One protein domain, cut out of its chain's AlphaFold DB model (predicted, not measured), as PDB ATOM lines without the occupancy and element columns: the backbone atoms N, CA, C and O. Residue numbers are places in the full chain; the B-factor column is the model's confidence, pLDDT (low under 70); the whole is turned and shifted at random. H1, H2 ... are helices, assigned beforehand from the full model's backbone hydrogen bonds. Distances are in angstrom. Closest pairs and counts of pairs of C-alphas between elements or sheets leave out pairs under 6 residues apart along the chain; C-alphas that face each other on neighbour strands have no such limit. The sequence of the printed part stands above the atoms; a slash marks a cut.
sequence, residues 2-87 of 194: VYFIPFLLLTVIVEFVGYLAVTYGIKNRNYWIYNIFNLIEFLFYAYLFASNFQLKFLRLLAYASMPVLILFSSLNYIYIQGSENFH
ATOM      1  N   VAL A   2     -21.179  -2.261  13.525       68.69
ATOM      2  CA  VAL A   2     -21.534  -3.312  12.540       68.69
ATOM      3  C   VAL A   2     -20.585  -3.325  11.330       68.69
ATOM      4  O   VAL A   2     -20.082  -4.380  10.972       68.69
ATOM      5  N   TYR A   3     -20.242  -2.154  10.783       76.06
ATOM      6  CA  TYR A   3     -19.314  -2.022   9.646       76.06
ATOM      7  C   TYR A   3     -17.841  -2.324   9.966       76.06
ATOM      8  O   TYR A   3     -17.038  -2.488   9.055       76.06
ATOM      9  N   PHE A   4     -17.480  -2.437  11.245       80.06
ATOM     10  CA  PHE A   4     -16.101  -2.689  11.663       80.06
ATOM     11  C   PHE A   4     -15.701  -4.159  11.451       80.06
ATOM     12  O   PHE A   4     -14.545  -4.445  11.166       80.06
ATOM     13  N   ILE A   5     -16.653  -5.098  11.529       81.88
ATOM     14  CA  ILE A   5     -16.386  -6.526  11.292       81.88
ATOM     15  C   ILE A   5     -16.078  -6.800   9.806       81.88
ATOM     16  O   ILE A   5     -15.034  -7.391   9.538       81.88
ATOM     17  N   PRO A   6     -16.896  -6.346   8.828       82.06
ATOM     18  CA  PRO A   6     -16.544  -6.445   7.410       82.06
ATOM     19  C   PRO A   6     -15.216  -5.766   7.073       82.06
ATOM     20  O   PRO A   6     -14.445  -6.308   6.288       82.06
ATOM     21  N   PHE A   7     -14.931  -4.615   7.694       86.56
ATOM     22  CA  PHE A   7     -13.657  -3.921   7.521       86.56
ATOM     23  C   PHE A   7     -12.474  -4.792   7.966       86.56
ATOM     24  O   PHE A   7     -11.562  -5.013   7.181       86.56
ATOM     25  N   LEU A   8     -12.524  -5.381   9.166       85.38
ATOM     26  CA  LEU A   8     -11.458  -6.270   9.642       85.38
ATOM     27  C   LEU A   8     -11.304  -7.538   8.796       85.38
ATOM     28  O   LEU A   8     -10.186  -8.003   8.590       85.38
ATOM     29  N   LEU A   9     -12.405  -8.097   8.291       84.75
ATOM     30  CA  LEU A   9     -12.342  -9.230   7.364       84.75
ATOM     31  C   LEU A   9     -11.626  -8.845   6.068       84.75
ATOM     32  O   LEU A   9     -10.773  -9.598   5.603       84.75
ATOM     33  N   LEU A  10     -11.925  -7.665   5.519       86.38
ATOM     34  CA  LEU A  10     -11.209  -7.130   4.364       86.38
ATOM     35  C   LEU A  10      -9.712  -6.977   4.665       86.38
ATOM     36  O   LEU A  10      -8.894  -7.400   3.850       86.38
ATOM     37  N   THR A  11      -9.352  -6.455   5.839       86.19
ATOM     38  CA  THR A  11      -7.954  -6.340   6.277       86.19
ATOM     39  C   THR A  11      -7.247  -7.696   6.287       86.19
ATOM     40  O   THR A  11      -6.172  -7.836   5.710       86.19
ATOM     41  N   VAL A  12      -7.870  -8.724   6.876       86.62
ATOM     42  CA  VAL A  12      -7.311 -10.087   6.912       86.62
ATOM     43  C   VAL A  12      -7.121 -10.648   5.503       86.62
ATOM     44  O   VAL A  12      -6.097 -11.270   5.229       86.62
ATOM     45  N   ILE A  13      -8.074 -10.412   4.597       85.44
ATOM     46  CA  ILE A  13      -7.970 -10.853   3.200       85.44
ATOM     47  C   ILE A  13      -6.778 -10.178   2.511       85.44
ATOM     48  O   ILE A  13      -5.987 -10.865   1.867       85.44
ATOM     49  N   VAL A  14      -6.620  -8.861   2.657       84.62
ATOM     50  CA  VAL A  14      -5.517  -8.112   2.035       84.62
ATOM     51  C   VAL A  14      -4.160  -8.565   2.577       84.62
ATOM     52  O   VAL A  14      -3.253  -8.837   1.789       84.62
ATOM     53  N   GLU A  15      -4.033  -8.731   3.894       84.06
ATOM     54  CA  GLU A  15      -2.811  -9.240   4.533       84.06
ATOM     55  C   GLU A  15      -2.474 -10.667   4.079       84.06
ATOM     56  O   GLU A  15      -1.323 -10.975   3.759       84.06
ATOM     57  N   PHE A  16      -3.480 -11.539   3.974       83.69
ATOM     58  CA  PHE A  16      -3.293 -12.909   3.506       83.69
ATOM     59  C   PHE A  16      -2.850 -12.960   2.038       83.69
ATOM     60  O   PHE A  16      -1.890 -13.656   1.706       83.69
ATOM     61  N   VAL A  17      -3.488 -12.179   1.159       84.31
ATOM     62  CA  VAL A  17      -3.088 -12.054  -0.256       84.31
ATOM     63  C   VAL A  17      -1.659 -11.522  -0.375       84.31
ATOM     64  O   VAL A  17      -0.871 -12.030  -1.176       84.31
ATOM     65  N   GLY A  18      -1.299 -10.541   0.452       80.12
ATOM     66  CA  GLY A  18       0.059 -10.025   0.567       80.12
ATOM     67  C   GLY A  18       1.082 -11.097   0.938       80.12
ATOM     68  O   GLY A  18       2.089 -11.269   0.247       80.12
ATOM     69  N   TYR A  19       0.795 -11.864   1.990       80.75
ATOM     70  CA  TYR A  19       1.643 -12.962   2.453       80.75
ATOM     71  C   TYR A  19       1.837 -14.049   1.385       80.75
ATOM     72  O   TYR A  19       2.968 -14.487   1.144       80.75
ATOM     73  N   LEU A  20       0.761 -14.462   0.707       82.00
ATOM     74  CA  LEU A  20       0.844 -15.448  -0.371       82.00
ATOM     75  C   LEU A  20       1.718 -14.940  -1.520       82.00
ATOM     76  O   LEU A  20       2.574 -15.673  -2.007       82.00
ATOM     77  N   ALA A  21       1.564 -13.680  -1.924       79.69
ATOM     78  CA  ALA A  21       2.345 -13.125  -3.024       79.69
ATOM     79  C   ALA A  21       3.851 -13.080  -2.739       79.69
ATOM     80  O   ALA A  21       4.651 -13.368  -3.631       79.69
ATOM     81  N   VAL A  22       4.235 -12.786  -1.493       75.25
ATOM     82  CA  VAL A  22       5.632 -12.877  -1.047       75.25
ATOM     83  C   VAL A  22       6.112 -14.330  -1.069       75.25
ATOM     84  O   VAL A  22       7.194 -14.608  -1.581       75.25
ATOM     85  N   THR A  23       5.301 -15.260  -0.560       79.25
ATOM     86  CA  THR A  23       5.654 -16.686  -0.436       79.25
ATOM     87  C   THR A  23       5.837 -17.364  -1.796       79.25
ATOM     88  O   THR A  23       6.776 -18.133  -1.977       79.25
ATOM     89  N   TYR A  24       4.993 -17.040  -2.779       82.44
ATOM     90  CA  TYR A  24       5.074 -17.586  -4.139       82.44
ATOM     91  C   TYR A  24       6.023 -16.808  -5.064       82.44
ATOM     92  O   TYR A  24       6.052 -17.056  -6.268       82.44
ATOM     93  N   GLY A  25       6.813 -15.872  -4.527       68.31
ATOM     94  CA  GLY A  25       7.840 -15.171  -5.296       68.31
ATOM     95  C   GLY A  25       7.283 -14.298  -6.421       68.31
ATOM     96  O   GLY A  25       7.979 -14.077  -7.415       68.31
ATOM     97  N   ILE A  26       6.053 -13.786  -6.277       71.56
ATOM     98  CA  ILE A  26       5.455 -12.833  -7.218       71.56
ATOM     99  C   ILE A  26       6.218 -11.508  -7.072       71.56
ATOM    100  O   ILE A  26       5.862 -10.631  -6.282       71.56
ATOM    101  N   LYS A  27       7.342 -11.392  -7.791       52.72
ATOM    102  CA  LYS A  27       8.205 -10.205  -7.803       52.72
ATOM    103  C   LYS A  27       7.416  -9.029  -8.377       52.72
ATOM    104  O   LYS A  27       7.116  -9.035  -9.562       52.72
ATOM    105  N   ASN A  28       7.141  -8.032  -7.532       54.84
ATOM    106  CA  ASN A  28       6.511  -6.747  -7.859       54.84
ATOM    107  C   ASN A  28       5.176  -6.852  -8.608       54.84
ATOM    108  O   ASN A  28       5.183  -6.978  -9.827       54.84
ATOM    109  N   ARG A  29       4.040  -6.703  -7.901       58.69
ATOM    110  CA  ARG A  29       2.770  -6.206  -8.489       58.69
ATOM    111  C   ARG A  29       1.588  -6.036  -7.535       58.69
ATOM    112  O   ARG A  29       0.483  -5.861  -8.020       58.69
ATOM    113  N   ASN A  30       1.768  -6.032  -6.212       71.31
ATOM    114  CA  ASN A  30       0.628  -5.922  -5.285       71.31
ATOM    115  C   ASN A  30       0.479  -4.552  -4.616       71.31
ATOM    116  O   ASN A  30      -0.440  -4.372  -3.823       71.31
ATOM    117  N   TYR A  31       1.331  -3.572  -4.939       81.62
ATOM    118  CA  TYR A  31       1.223  -2.229  -4.358       81.62
ATOM    119  C   TYR A  31      -0.134  -1.586  -4.629       81.62
ATOM    120  O   TYR A  31      -0.676  -0.949  -3.737       81.62
ATOM    121  N   TRP A  32      -0.737  -1.825  -5.796       83.31
ATOM    122  CA  TRP A  32      -2.082  -1.336  -6.099       83.31
ATOM    123  C   TRP A  32      -3.141  -1.853  -5.110       83.31
ATOM    124  O   TRP A  32      -4.006  -1.076  -4.715       83.31
ATOM    125  N   ILE A  33      -3.046  -3.110  -4.652       86.06
ATOM    126  CA  ILE A  33      -3.968  -3.681  -3.654       86.06
ATOM    127  C   ILE A  33      -3.846  -2.895  -2.352       86.06
ATOM    128  O   ILE A  33      -4.850  -2.441  -1.811       86.06
ATOM    129  N   TYR A  34      -2.614  -2.676  -1.888       86.06
ATOM    130  CA  TYR A  34      -2.348  -1.901  -0.677       86.06
ATOM    131  C   TYR A  34      -2.739  -0.429  -0.825       86.06
ATOM    132  O   TYR A  34      -3.283   0.144   0.108       86.06
ATOM    133  N   ASN A  35      -2.523   0.189  -1.986       91.12
ATOM    134  CA  ASN A  35      -2.888   1.585  -2.233       91.12
ATOM    135  C   ASN A  35      -4.413   1.776  -2.197       91.12
ATOM    136  O   ASN A  35      -4.903   2.710  -1.562       91.12
ATOM    137  N   ILE A  36      -5.166   0.871  -2.834       90.94
ATOM    138  CA  ILE A  36      -6.635   0.872  -2.790       90.94
ATOM    139  C   ILE A  36      -7.117   0.591  -1.368       90.94
ATOM    140  O   ILE A  36      -7.985   1.302  -0.865       90.94
ATOM    141  N   PHE A  37      -6.546  -0.418  -0.709       91.69
ATOM    142  CA  PHE A  37      -6.919  -0.773   0.653       91.69
ATOM    143  C   PHE A  37      -6.660   0.375   1.636       91.69
ATOM    144  O   PHE A  37      -7.562   0.727   2.389       91.69
ATOM    145  N   ASN A  38      -5.502   1.035   1.560       91.50
ATOM    146  CA  ASN A  38      -5.180   2.207   2.377       91.50
ATOM    147  C   ASN A  38      -6.188   3.340   2.165       91.50
ATOM    148  O   ASN A  38      -6.620   3.969   3.128       91.50
ATOM    149  N   LEU A  39      -6.605   3.599   0.920       95.31
ATOM    150  CA  LEU A  39      -7.648   4.591   0.657       95.31
ATOM    151  C   LEU A  39      -8.975   4.190   1.320       95.31
ATOM    152  O   LEU A  39      -9.583   5.015   1.997       95.31
ATOM    153  N   ILE A  40      -9.411   2.936   1.162       95.19
ATOM    154  CA  ILE A  40     -10.638   2.424   1.797       95.19
ATOM    155  C   ILE A  40     -10.553   2.549   3.321       95.19
ATOM    156  O   ILE A  40     -11.518   2.974   3.954       95.19
ATOM    157  N   GLU A  41      -9.402   2.225   3.902       94.50
ATOM    158  CA  GLU A  41      -9.126   2.349   5.329       94.50
ATOM    159  C   GLU A  41      -9.275   3.798   5.810       94.50
ATOM    160  O   GLU A  41     -10.048   4.061   6.735       94.50
ATOM    161  N   PHE A  42      -8.634   4.759   5.140       96.94
ATOM    162  CA  PHE A  42      -8.763   6.170   5.503       96.94
ATOM    163  C   PHE A  42     -10.198   6.684   5.376       96.94
ATOM    164  O   PHE A  42     -10.656   7.439   6.235       96.94
ATOM    165  N   LEU A  43     -10.928   6.264   4.340       97.31
ATOM    166  CA  LEU A  43     -12.338   6.615   4.178       97.31
ATOM    167  C   LEU A  43     -13.187   6.027   5.308       97.31
ATOM    168  O   LEU A  43     -14.014   6.727   5.891       97.31
ATOM    169  N   PHE A  44     -12.966   4.764   5.659       95.94
ATOM    170  CA  PHE A  44     -13.673   4.123   6.758       95.94
ATOM    171  C   PHE A  44     -13.406   4.831   8.093       95.94
ATOM    172  O   PHE A  44     -14.347   5.142   8.828       95.94
ATOM    173  N   TYR A  45     -12.150   5.156   8.393       96.31
ATOM    174  CA  TYR A  45     -11.796   5.864   9.619       96.31
ATOM    175  C   TYR A  45     -12.325   7.301   9.643       96.31
ATOM    176  O   TYR A  45     -12.874   7.714  10.663       96.31
ATOM    177  N   ALA A  46     -12.278   8.040   8.530       97.25
ATOM    178  CA  ALA A  46     -12.893   9.365   8.431       97.25
ATOM    179  C   ALA A  46     -14.406   9.315   8.713       97.25
ATOM    180  O   ALA A  46     -14.926  10.135   9.471       97.25
ATOM    181  N   TYR A  47     -15.110   8.307   8.182       96.31
ATOM    182  CA  TYR A  47     -16.524   8.070   8.493       96.31
ATOM    183  C   TYR A  47     -16.748   7.768   9.981       96.31
ATOM    184  O   TYR A  47     -17.697   8.283  10.586       96.31
ATOM    185  N   LEU A  48     -15.884   6.948  10.588       94.88
ATOM    186  CA  LEU A  48     -15.964   6.649  12.015       94.88
ATOM    187  C   LEU A  48     -15.778   7.909  12.862       94.88
ATOM    188  O   LEU A  48     -16.577   8.134  13.767       94.88
ATOM    189  N   PHE A  49     -14.790   8.749  12.556       96.31
ATOM    190  CA  PHE A  49     -14.600  10.028  13.242       96.31
ATOM    191  C   PHE A  49     -15.809  10.946  13.073       96.31
ATOM    192  O   PHE A  49     -16.354  11.416  14.068       96.31
ATOM    193  N   ALA A  50     -16.312  11.120  11.849       96.00
ATOM    194  CA  ALA A  50     -17.510  11.921  11.595       96.00
ATOM    195  C   ALA A  50     -18.736  11.443  12.401       96.00
ATOM    196  O   ALA A  50     -19.545  12.256  12.843       96.00
ATOM    197  N   SER A  51     -18.852  10.133  12.627       93.19
ATOM    198  CA  SER A  51     -19.943   9.535  13.407       93.19
ATOM    199  C   SER A  51     -19.787   9.696  14.924       93.19
ATOM    200  O   SER A  51     -20.767   9.512  15.643       93.19
ATOM    201  N   ASN A  52     -18.581   9.996  15.419       92.94
ATOM    202  CA  ASN A  52     -18.285  10.103  16.853       92.94
ATOM    203  C   ASN A  52     -17.952  11.533  17.311       92.94
ATOM    204  O   ASN A  52     -17.952  11.780  18.516       92.94
ATOM    205  N   PHE A  53     -17.701  12.465  16.385       94.44
ATOM    206  CA  PHE A  53     -17.554  13.882  16.710       94.44
ATOM    207  C   PHE A  53     -18.870  14.491  17.194       94.44
ATOM    208  O   PHE A  53     -19.925  14.323  16.575       94.44
ATOM    209  N   GLN A  54     -18.777  15.250  18.280       91.00
ATOM    210  CA  GLN A  54     -19.886  15.983  18.878       91.00
ATOM    211  C   GLN A  54     -20.042  17.367  18.235       91.00
ATOM    212  O   GLN A  54     -21.161  17.822  17.977       91.00
ATOM    213  N   LEU A  55     -18.931  18.037  17.909       91.75
ATOM    214  CA  LEU A  55     -18.946  19.345  17.267       91.75
ATOM    215  C   LEU A  55     -19.281  19.201  15.782       91.75
ATOM    216  O   LEU A  55     -18.610  18.516  15.004       91.75
ATOM    217  N   LYS A  56     -20.309  19.942  15.349       93.88
ATOM    218  CA  LYS A  56     -20.795  19.925  13.960       93.88
ATOM    219  C   LYS A  56     -19.697  20.259  12.946       93.88
ATOM    220  O   LYS A  56     -19.677  19.665  11.871       93.88
ATOM    221  N   PHE A  57     -18.803  21.190  13.288       95.88
ATOM    222  CA  PHE A  57     -17.691  21.594  12.428       95.88
ATOM    223  C   PHE A  57     -16.677  20.458  12.217       95.88
ATOM    224  O   PHE A  57     -16.324  20.178  11.076       95.88
ATOM    225  N   LEU A  58     -16.263  19.757  13.279       96.50
ATOM    226  CA  LEU A  58     -15.314  18.642  13.172       96.50
ATOM    227  C   LEU A  58     -15.904  17.467  12.392       96.50
ATOM    228  O   LEU A  58     -15.238  16.883  11.538       96.50
ATOM    229  N   ARG A  59     -17.194  17.188  12.595       96.94
ATOM    230  CA  ARG A  59     -17.933  16.226  11.773       96.94
ATOM    231  C   ARG A  59     -17.938  16.603  10.289       96.94
ATOM    232  O   ARG A  59     -17.699  15.740   9.448       96.94
ATOM    233  N   LEU A  60     -18.204  17.870   9.962       97.44
ATOM    234  CA  LEU A  60     -18.171  18.348   8.577       97.44
ATOM    235  C   LEU A  60     -16.767  18.216   7.981       97.44
ATOM    236  O   LEU A  60     -16.632  17.769   6.846       97.44
ATOM    237  N   LEU A  61     -15.732  18.549   8.752       97.69
ATOM    238  CA  LEU A  61     -14.340  18.437   8.329       97.69
ATOM    239  C   LEU A  61     -13.938  16.978   8.051       97.69
ATOM    240  O   LEU A  61     -13.303  16.704   7.034       97.69
ATOM    241  N   ALA A  62     -14.368  16.032   8.890       97.69
ATOM    242  CA  ALA A  62     -14.167  14.606   8.640       97.69
ATOM    243  C   ALA A  62     -14.870  14.126   7.364       97.69
ATOM    244  O   ALA A  62     -14.225  13.488   6.532       97.69
ATOM    245  N   TYR A  63     -16.134  14.497   7.135       98.19
ATOM    246  CA  TYR A  63     -16.803  14.169   5.870       98.19
ATOM    247  C   TYR A  63     -16.143  14.834   4.659       98.19
ATOM    248  O   TYR A  63     -15.999  14.192   3.623       98.19
ATOM    249  N   ALA A  64     -15.697  16.085   4.785       97.81
ATOM    250  CA  ALA A  64     -15.010  16.808   3.718       97.81
ATOM    251  C   ALA A  64     -13.636  16.204   3.381       97.81
ATOM    252  O   ALA A  64     -13.203  16.279   2.234       97.81
ATOM    253  N   SER A  65     -12.964  15.551   4.337       97.88
ATOM    254  CA  SER A  65     -11.693  14.862   4.072       97.88
ATOM    255  C   SER A  65     -11.840  13.671   3.117       97.88
ATOM    256  O   SER A  65     -10.907  13.359   2.385       97.88
ATOM    257  N   MET A  66     -13.016  13.038   3.056       98.19
ATOM    258  CA  MET A  66     -13.262  11.867   2.207       98.19
ATOM    259  C   MET A  66     -13.115  12.164   0.703       98.19
ATOM    260  O   MET A  66     -12.293  11.512   0.055       98.19
ATOM    261  N   PRO A  67     -13.835  13.146   0.112       97.88
ATOM    262  CA  PRO A  67     -13.629  13.504  -1.287       97.88
ATOM    263  C   PRO A  67     -12.216  14.041  -1.539       97.88
ATOM    264  O   PRO A  67     -11.652  13.750  -2.589       97.88
ATOM    265  N   VAL A  68     -11.606  14.751  -0.582       97.75
ATOM    266  CA  VAL A  68     -10.213  15.219  -0.704       97.75
ATOM    267  C   VAL A  68      -9.246  14.042  -0.845       97.75
ATOM    268  O   VAL A  68      -8.408  14.054  -1.741       97.75
ATOM    269  N   LEU A  69      -9.385  13.002  -0.020       97.56
ATOM    270  CA  LEU A  69      -8.551  11.801  -0.080       97.56
ATOM    271  C   LEU A  69      -8.746  11.023  -1.386       97.56
ATOM    272  O   LEU A  69      -7.764  10.573  -1.974       97.56
ATOM    273  N   ILE A  70      -9.986  10.899  -1.868       97.56
ATOM    274  CA  ILE A  70     -10.286  10.241  -3.150       97.56
ATOM    275  C   ILE A  70      -9.638  11.003  -4.307       97.56
ATOM    276  O   ILE A  70      -8.941  10.402  -5.127       97.56
ATOM    277  N   LEU A  71      -9.840  12.322  -4.361       97.06
ATOM    278  CA  LEU A  71      -9.274  13.175  -5.404       97.06
ATOM    279  C   LEU A  71      -7.747  13.134  -5.364       97.06
ATOM    280  O   LEU A  71      -7.118  12.879  -6.387       97.06
ATOM    281  N   PHE A  72      -7.152  13.307  -4.184       96.44
ATOM    282  CA  PHE A  72      -5.703  13.289  -4.024       96.44
ATOM    283  C   PHE A  72      -5.101  11.933  -4.401       96.44
ATOM    284  O   PHE A  72      -4.131  11.891  -5.150       96.44
ATOM    285  N   SER A  73      -5.694  10.823  -3.952       95.38
ATOM    286  CA  SER A  73      -5.236   9.475  -4.312       95.38
ATOM    287  C   SER A  73      -5.337   9.223  -5.819       95.38
ATOM    288  O   SER A  73      -4.420   8.670  -6.423       95.38
ATOM    289  N   SER A  74      -6.409   9.704  -6.457       94.75
ATOM    290  CA  SER A  74      -6.592   9.586  -7.909       94.75
ATOM    291  C   SER A  74      -5.549  10.401  -8.677       94.75
ATOM    292  O   SER A  74      -4.945   9.897  -9.620       94.75
ATOM    293  N   LEU A  75      -5.281  11.637  -8.248       95.12
ATOM    294  CA  LEU A  75      -4.228  12.471  -8.831       95.12
ATOM    295  C   LEU A  75      -2.843  11.852  -8.622       95.12
ATOM    296  O   LEU A  75      -2.040  11.820  -9.554       95.12
ATOM    297  N   ASN A  76      -2.581  11.308  -7.433       93.56
ATOM    298  CA  ASN A  76      -1.330  10.631  -7.115       93.56
ATOM    299  C   ASN A  76      -1.125   9.392  -8.005       93.56
ATOM    300  O   ASN A  76      -0.030   9.172  -8.520       93.56
ATOM    301  N   TYR A  77      -2.190   8.627  -8.256       92.44
ATOM    302  CA  TYR A  77      -2.171   7.495  -9.179       92.44
ATOM    303  C   TYR A  77      -1.885   7.922 -10.625       92.44
ATOM    304  O   TYR A  77      -1.023   7.330 -11.267       92.44
ATOM    305  N   ILE A  78      -2.591   8.932 -11.142       92.75
ATOM    306  CA  ILE A  78      -2.517   9.311 -12.563       92.75
ATOM    307  C   ILE A  78      -1.213  10.055 -12.889       92.75
ATOM    308  O   ILE A  78      -0.633   9.817 -13.944       92.75
ATOM    309  N   TYR A  79      -0.753  10.947 -12.005       92.88
ATOM    310  CA  TYR A  79       0.279  11.932 -12.350       92.88
ATOM    311  C   TYR A  79       1.600  11.798 -11.585       92.88
ATOM    312  O   TYR A  79       2.589  12.374 -12.030       92.88
ATOM    313  N   ILE A  80       1.644  11.092 -10.447       90.75
ATOM    314  CA  ILE A  80       2.807  11.152  -9.541       90.75
ATOM    315  C   ILE A  80       3.465   9.781  -9.347       90.75
ATOM    316  O   ILE A  80       4.622   9.604  -9.716       90.75
ATOM    317  N   GLN A  81       2.765   8.811  -8.749       88.50
ATOM    318  CA  GLN A  81       3.359   7.538  -8.316       88.50
ATOM    319  C   GLN A  81       2.923   6.327  -9.159       88.50
ATOM    320  O   GLN A  81       3.615   5.307  -9.144       88.50
ATOM    321  N   GLY A  82       1.838   6.414  -9.935       87.06
ATOM    322  CA  GLY A  82       1.413   5.320 -10.821       87.06
ATOM    323  C   GLY A  82       0.881   4.087 -10.078       87.06
ATOM    324  O   GLY A  82       0.622   4.120  -8.877       87.06
ATOM    325  N   SER A  83       0.709   2.971 -10.790       82.50
ATOM    326  CA  SER A  83       0.214   1.700 -10.227       82.50
ATOM    327  C   SER A  83       1.305   0.809  -9.631       82.50
ATOM    328  O   SER A  83       1.017  -0.053  -8.798       82.50
ATOM    329  N   GLU A  84       2.553   1.000 -10.060       82.81
ATOM    330  CA  GLU A  84       3.667   0.115  -9.715       82.81
ATOM    331  C   GLU A  84       4.375   0.503  -8.415       82.81
ATOM    332  O   GLU A  84       5.143  -0.296  -7.881       82.81
ATOM    333  N   ASN A  85       4.087   1.689  -7.874       84.12
ATOM    334  CA  ASN A  85       4.691   2.177  -6.642       84.12
ATOM    335  C   ASN A  85       3.681   2.232  -5.498       84.12
ATOM    336  O   ASN A  85       2.478   2.430  -5.683       84.12
ATOM    337  N   PHE A  86       4.199   2.115  -4.281       85.19
ATOM    338  CA  PHE A  86       3.437   2.414  -3.080       85.19
ATOM    339  C   PHE A  86       3.138   3.917  -2.996       85.19
ATOM    340  O   PHE A  86       4.022   4.747  -3.204       85.19
ATOM    341  N   HIS A  87       1.894   4.275  -2.683       90.81
ATOM    342  CA  HIS A  87       1.420   5.661  -2.668       90.81
ATOM    343  C   HIS A  87       1.775   6.393  -1.372       90.81
ATOM    344  O   HIS A  87       0.904   6.773  -0.589       90.81
TER     345      HIS A  87
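What this domain is: This is residues 2 to 87 of the 194 residues of an uncharacterized protein of Chitinophagaceae bacterium BSSC1 (UniProt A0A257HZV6). The longest helix, H3, lies side by side with H2, and H1 lies beyond H2 in a flat row of three helices with H2 in the middle, neighbours running opposite ways. H3 packs closely on H2, while H1 is set wider and meets H2 through few residues. The 86 printed residues hold H1, H2 and H3 in that order and no named strand; the class is all helix. The whole is loose, with a radius of gyration of the C-alphas of 15.4 A, and spans 49 by 34 by 10 A.

How they stand to each other: H3, residues 56 to 80, and H2, residues 31 to 52, form a helical hairpin. They touch, closest at the C-alphas of Ala 50 and Arg 59, 4.3 A apart, at a shallow tilt of 11 degrees, opposite ways. H1, residues 4 to 23, forms a helical hairpin with H2 at a shallow tilt of 18 degrees, opposite ways. Residues 11 to 14 of H1 alone touch residues 33 to 37 of H2, closest at the C-alphas of Val 14 and Ile 33, 7.4 A. H1 and H3 are apart. Every O i to N i+4 pair is within hydrogen-bond range in H1 and H2, and 18 of 21 in H3.

Where its parts are: H3 measures 34.4 A, H2 31.3 A and H1 28.6 A from first to last C-alpha. C-alpha 4 is at (-16.101, -2.689, 11.663) and C-alpha 80 at (2.807, 11.152, -9.541).

The domain as a whole: The C-alphas of Gly 25 and Lys 56, the two farthest apart, are 49.2 A apart. The printed part has no cut; the link H2 to H3 is tight, H1 to H2 short. pLDDT is under 70 at residues 2, 25 and 27 to 29.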